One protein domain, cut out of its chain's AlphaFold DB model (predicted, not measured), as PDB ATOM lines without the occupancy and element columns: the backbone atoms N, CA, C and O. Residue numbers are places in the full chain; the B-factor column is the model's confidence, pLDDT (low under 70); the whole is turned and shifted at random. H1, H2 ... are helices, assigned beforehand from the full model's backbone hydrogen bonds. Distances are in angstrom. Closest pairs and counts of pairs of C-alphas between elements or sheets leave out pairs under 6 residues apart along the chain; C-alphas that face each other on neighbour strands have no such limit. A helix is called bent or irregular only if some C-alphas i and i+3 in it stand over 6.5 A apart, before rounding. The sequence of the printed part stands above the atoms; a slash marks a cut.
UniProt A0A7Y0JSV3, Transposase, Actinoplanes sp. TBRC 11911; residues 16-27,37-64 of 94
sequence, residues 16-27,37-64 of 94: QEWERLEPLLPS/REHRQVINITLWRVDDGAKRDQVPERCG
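AT A GLANCE: This is residues 16 to 27 and 37 to 64 of the 94 residues of the protein "Transposase" of Actinoplanes sp. TBRC 11911 (UniProt A0A7Y0JSV3). The model is elongated and loosely built, with the longer helix H2 in its middle; the shorter helix H1 stands steeply tilted near the first residues of H2, and past the last residue of H2 residues 53 to 64, with no named element, turn and fold back toward H2. The printed part has 40 residues, with two named helices in the order H1, H2 and no named strand; the class is all helix. The whole is loose, with a radius of gyration of the C-alphas of 11.3 A, and spans 31 by 18 by 17 A.

IN THESE COORDINATES: Find C-alpha 39 at (53.958, 92.015, 41.895); from there H2, residues 39 to 52, runs 19.8 A to C-alpha 52 at (73.753, 93.125, 41.696). Then go back to C-alpha 16 at (58.241, 78.610, 47.184), where H1, residues 16 to 24, begins; it measures 14.0 A from first to last C-alpha. H1 is irregular, but only just: C-alphas 20 and 23 are 6.7 A apart.

HOW THE PARTS SIT: Look at Trp 18 in H1 and Arg 40 in H2: the two helices are close but not clearly touching, and the C-alphas of these two residues, their closest, are 7.4 A apart. Their lines stand at a steep tilt of 63 degrees, and they run opposite ways. In H2 every O i to N i+4 pair is within hydrogen-bond range; in H1 2 of 5 are, beside 3 of 6 O i to N i+3 pairs.

THE WHOLE: The two C-alphas farthest apart, those of Pro 23 and Asp 57, are 31.3 A apart. Residues 28 to 36 are not printed; the link from H1 to H2 runs across this cut, where C-alphas 27 and 37 are 12.6 A apart. Residues 50 to 55, of which 50 to 52 belong to H2, stand free. The mean pLDDT of the printed part is 70.2; look for values under 70 at residue 27, residue 37 and residues 49 to 64.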
ATOM      1  N   GLN A  16      58.487  78.862  45.763       76.19
ATOM      2  CA  GLN A  16      58.241  78.610  47.184       76.19
ATOM      3  C   GLN A  16      58.399  79.865  48.060       76.19
ATOM      4  O   GLN A  16      57.699  80.035  49.062       76.19
ATOM      5  N   GLU A  17      59.340  80.749  47.726       79.94
ATOM      6  CA  GLU A  17      59.480  82.042  48.403       79.94
ATOM      7  C   GLU A  17      58.365  83.001  47.980       79.94
ATOM      8  O   GLU A  17      57.841  83.743  48.813       79.94
ATOM      9  N   TRP A  18      57.960  82.943  46.707       80.62
ATOM     10  CA  TRP A  18      56.835  83.704  46.180       80.62
ATOM     11  C   TRP A  18      55.523  83.354  46.892       80.62
ATOM     12  O   TRP A  18      54.836  84.262  47.351       80.62
ATOM     13  N   GLU A  19      55.217  82.069  47.080       82.25
ATOM     14  CA  GLU A  19      54.011  81.600  47.787       82.25
ATOM     15  C   GLU A  19      53.916  82.117  49.232       82.25
ATOM     16  O   GLU A  19      52.826  82.311  49.767       82.25
ATOM     17  N   ARG A  20      55.058  82.372  49.880       84.31
ATOM     18  CA  ARG A  20      55.103  82.946  51.235       84.31
ATOM     19  C   ARG A  20      54.922  84.463  51.236       84.31
ATOM     20  O   ARG A  20      54.412  85.011  52.211       84.31
ATOM     21  N   LEU A  21      55.363  85.138  50.176       80.88
ATOM     22  CA  LEU A  21      55.325  86.595  50.043       80.88
ATOM     23  C   LEU A  21      53.997  87.104  49.487       80.88
ATOM     24  O   LEU A  21      53.487  88.103  49.982       80.88
ATOM     25  N   GLU A  22      53.435  86.422  48.490       80.50
ATOM     26  CA  GLU A  22      52.182  86.779  47.823       80.50
ATOM     27  C   GLU A  22      51.039  87.168  48.782       80.50
ATOM     28  O   GLU A  22      50.464  88.241  48.580       80.50
ATOM     29  N   PRO A  23      50.725  86.403  49.851       83.12
ATOM     30  CA  PRO A  23      49.621  86.741  50.752       83.12
ATOM     31  C   PRO A  23      49.867  87.996  51.602       83.12
ATOM     32  O   PRO A  23      48.926  88.533  52.181       83.12
ATOM     33  N   LEU A  24      51.114  88.469  51.701       83.25
ATOM     34  CA  LEU A  24      51.472  89.687  52.435       83.25
ATOM     35  C   LEU A  24      51.346  90.947  51.574       83.25
ATOM     36  O   LEU A  24      51.477  92.062  52.082       83.25
ATOM     37  N   LEU A  25      51.128  90.790  50.268       79.38
ATOM     38  CA  LEU A  25      51.068  91.908  49.342       79.38
ATOM     39  C   LEU A  25      49.667  92.530  49.328       79.38
ATOM     40  O   LEU A  25      48.664  91.818  49.421       79.38
ATOM     41  N   PRO A  26      49.569  93.865  49.192       72.62
ATOM     42  CA  PRO A  26      48.278  94.528  49.075       72.62
ATOM     43  C   PRO A  26      47.527  93.987  47.854       72.62
ATOM     44  O   PRO A  26      48.128  93.728  46.816       72.62
ATOM     45  N   SER A  27      46.210  93.808  47.971       67.19
ATOM     46  CA  SER A  27      45.392  93.256  46.885       67.19
ATOM     47  C   SER A  27      45.574  94.064  45.590       67.19
ATOM     48  O   SER A  27      45.530  95.295  45.626       67.19
ATOM     49  N   ARG A  37      52.076  96.357  37.286       61.88
ATOM     50  CA  ARG A  37      52.736  95.145  36.772       61.88
ATOM     51  C   ARG A  37      52.639  94.057  37.840       61.88
ATOM     52  O   ARG A  37      52.582  94.389  39.022       61.88
ATOM     53  N   GLU A  38      52.617  92.791  37.426       75.69
ATOM     54  CA  GLU A  38      52.545  91.651  38.346       75.69
ATOM     55  C   GLU A  38      53.570  91.822  39.474       75.69
ATOM     56  O   GLU A  38      54.741  92.111  39.212       75.69
ATOM     57  N   HIS A  39      53.127  91.702  40.730       76.75
ATOM     58  CA  HIS A  39      53.958  92.015  41.895       76.75
ATOM     59  C   HIS A  39      55.298  91.273  41.888       76.75
ATOM     60  O   HIS A  39      56.323  91.841  42.266       76.75
ATOM     61  N   ARG A  40      55.302  90.041  41.374       77.12
ATOM     62  CA  ARG A  40      56.503  89.219  41.224       77.12
ATOM     63  C   ARG A  40      57.562  89.892  40.367       77.12
ATOM     64  O   ARG A  40      58.733  89.902  40.722       77.12
ATOM     65  N   GLN A  41      57.147  90.543  39.284       76.12
ATOM     66  CA  GLN A  41      58.054  91.250  38.389       76.12
ATOM     67  C   GLN A  41      58.688  92.467  39.077       76.12
ATOM     68  O   GLN A  41      59.888  92.695  38.945       76.12
ATOM     69  N   VAL A  42      57.903  93.236  39.837       75.88
ATOM     70  CA  VAL A  42      58.395  94.422  40.562       75.88
ATOM     71  C   VAL A  42      59.379  94.025  41.662       75.88
ATOM     72  O   VAL A  42      60.423  94.665  41.823       75.88
ATOM     73  N   ILE A  43      59.075  92.954  42.393       79.94
ATOM     74  CA  ILE A  43      59.915  92.468  43.486       79.94
ATOM     75  C   ILE A  43      61.209  91.858  42.934       79.94
ATOM     76  O   ILE A  43      62.280  92.237  43.401       79.94
ATOM     77  N   ASN A  44      61.150  91.044  41.875       77.62
ATOM     78  CA  ASN A  44      62.350  90.486  41.239       77.62
ATOM     79  C   ASN A  44      63.292  91.585  40.715       77.62
ATOM     80  O   ASN A  44      64.495  91.524  40.950       77.62
ATOM     81  N   ILE A  45      62.768  92.647  40.087       74.06
ATOM     82  CA  ILE A  45      63.595  93.789  39.641       74.06
ATOM     83  C   ILE A  45      64.236  94.517  40.827       74.06
ATOM     84  O   ILE A  45      65.374  94.977  40.732       74.06
ATOM     85  N   THR A  46      63.503  94.661  41.932       76.94
ATOM     86  CA  THR A  46      64.007  95.344  43.131       76.94
ATOM     87  C   THR A  46      65.122  94.538  43.785       76.94
ATOM     88  O   THR A  46      66.170  95.101  44.090       76.94
ATOM     89  N   LEU A  47      64.933  93.225  43.932       76.25
ATOM     90  CA  LEU A  47      65.945  92.317  44.468       76.25
ATOM     91  C   LEU A  47      67.188  92.280  43.580       76.25
ATOM     92  O   LEU A  47      68.291  92.442  44.089       76.25
ATOM     93  N   TRP A  48      67.015  92.190  42.260       71.31
ATOM     94  CA  TRP A  48      68.128  92.245  41.312       71.31
ATOM     95  C   TRP A  48      68.942  93.545  41.440       71.31
ATOM     96  O   TRP A  48      70.165  93.509  41.481       71.31
ATOM     97  N   ARG A  49      68.285  94.705  41.584       66.44
ATOM     98  CA  ARG A  49      68.976  96.000  41.760       66.44
ATOM     99  C   ARG A  49      69.756  96.114  43.068       66.44
ATOM    100  O   ARG A  49      70.791  96.774  43.083       66.44
ATOM    101  N   VAL A  50      69.223  95.561  44.154       69.19
ATOM    102  CA  VAL A  50      69.848  95.621  45.485       69.19
ATOM    103  C   VAL A  50      71.022  94.647  45.584       69.19
ATOM    104  O   VAL A  50      72.019  94.987  46.214       69.19
ATOM    105  N   ASP A  51      70.911  93.477  44.957       64.25
ATOM    106  CA  ASP A  51      71.925  92.421  45.018       64.25
ATOM    107  C   ASP A  51      73.080  92.653  44.028       64.25
ATOM    108  O   ASP A  51      74.246  92.571  44.404       64.25
ATOM    109  N   ASP A  52      72.767  93.032  42.784       59.88
ATOM    110  CA  ASP A  52      73.753  93.125  41.696       59.88
ATOM    111  C   ASP A  52      74.376  94.529  41.576       59.88
ATOM    112  O   ASP A  52      75.436  94.718  40.981       59.88
ATOM    113  N   GLY A  53      73.712  95.563  42.111       57.28
ATOM    114  CA  GLY A  53      74.135  96.962  41.957       57.28
ATOM    115  C   GLY A  53      74.266  97.425  40.493       57.28
ATOM    116  O   GLY A  53      74.836  98.488  40.227       57.28
ATOM    117  N   ALA A  54      73.771  96.641  39.530       55.25
ATOM    118  CA  ALA A  54      74.148  96.765  38.133       55.25
ATOM    119  C   ALA A  54      73.258  97.707  37.321       55.25
ATOM    120  O   ALA A  54      72.070  97.938  37.575       55.25
ATOM    121  N   LYS A  55      73.895  98.274  36.292       53.69
ATOM    122  CA  LYS A  55      73.308  99.211  35.335       53.69
ATOM    123  C   LYS A  55      72.068  98.603  34.684       53.69
ATOM    124  O   LYS A  55      72.043  97.432  34.327       53.69
ATOM    125  N   ARG A  56      71.064  99.455  34.470       55.81
ATOM    126  CA  ARG A  56      69.744  99.157  33.881       55.81
ATOM    127  C   ARG A  56      69.779  98.282  32.613       55.81
ATOM    128  O   ARG A  56      68.774  97.647  32.315       55.81
ATOM    129  N   ASP A  57      70.896  98.254  31.898       60.94
ATOM    130  CA  ASP A  57      71.133  97.468  30.684       60.94
ATOM    131  C   ASP A  57      71.306  95.955  30.911       60.94
ATOM    132  O   ASP A  57      71.226  95.198  29.952       60.94
ATOM    133  N   GLN A  58      71.521  95.500  32.150       59.81
ATOM    134  CA  GLN A  58      71.701  94.073  32.469       59.81
ATOM    135  C   GLN A  58      70.454  93.397  33.053       59.81
ATOM    136  O   GLN A  58      70.517  92.255  33.498       59.81
ATOM    137  N   VAL A  59      69.303  94.079  33.027       60.62
ATOM    138  CA  VAL A  59      68.038  93.504  33.499       60.62
ATOM    139  C   VAL A  59      67.641  92.323  32.595       60.62
ATOM    140  O   VAL A  59      67.449  92.524  31.394       60.62
ATOM    141  N   PRO A  60      67.463  91.107  33.144       65.25
ATOM    142  CA  PRO A  60      67.065  89.937  32.364       65.25
ATOM    143  C   PRO A  60      65.678  90.107  31.725       65.25
ATOM    144  O   PRO A  60      64.761  90.626  32.360       65.25
ATOM    145  N   GLU A  61      65.476  89.610  30.500       60.41
ATOM    146  CA  GLU A  61      64.236  89.805  29.718       60.41
ATOM    147  C   GLU A  61      62.957  89.303  30.417       60.41
ATOM    148  O   GLU A  61      61.868  89.836  30.188       60.41
ATOM    149  N   ARG A  62      63.080  88.345  31.350       61.25
ATOM    150  CA  ARG A  62      61.975  87.859  32.203       61.25
ATOM    151  C   ARG A  62      61.374  88.947  33.107       61.25
ATOM    152  O   ARG A  62      60.215  88.870  33.506       61.25
ATOM    153  N   CYS A  63      62.136  90.004  33.394       56.75
ATOM    154  CA  CYS A  63      61.685  91.173  34.145       56.75
ATOM    155  C   CYS A  63      60.854  92.156  33.293       56.75
ATOM    156  O   CYS A  63      60.379  93.175  33.797       56.75
ATOM    157  N   GLY A  64      60.613  91.829  32.020       50.41
ATOM    158  CA  GLY A  64      59.806  92.609  31.093       50.41
ATOM    159  C   GLY A  64      60.611  93.714  30.397       50.41
ATOM    160  O   GLY A  64      61.555  94.261  30.966       50.41
TER     161      GLY A  64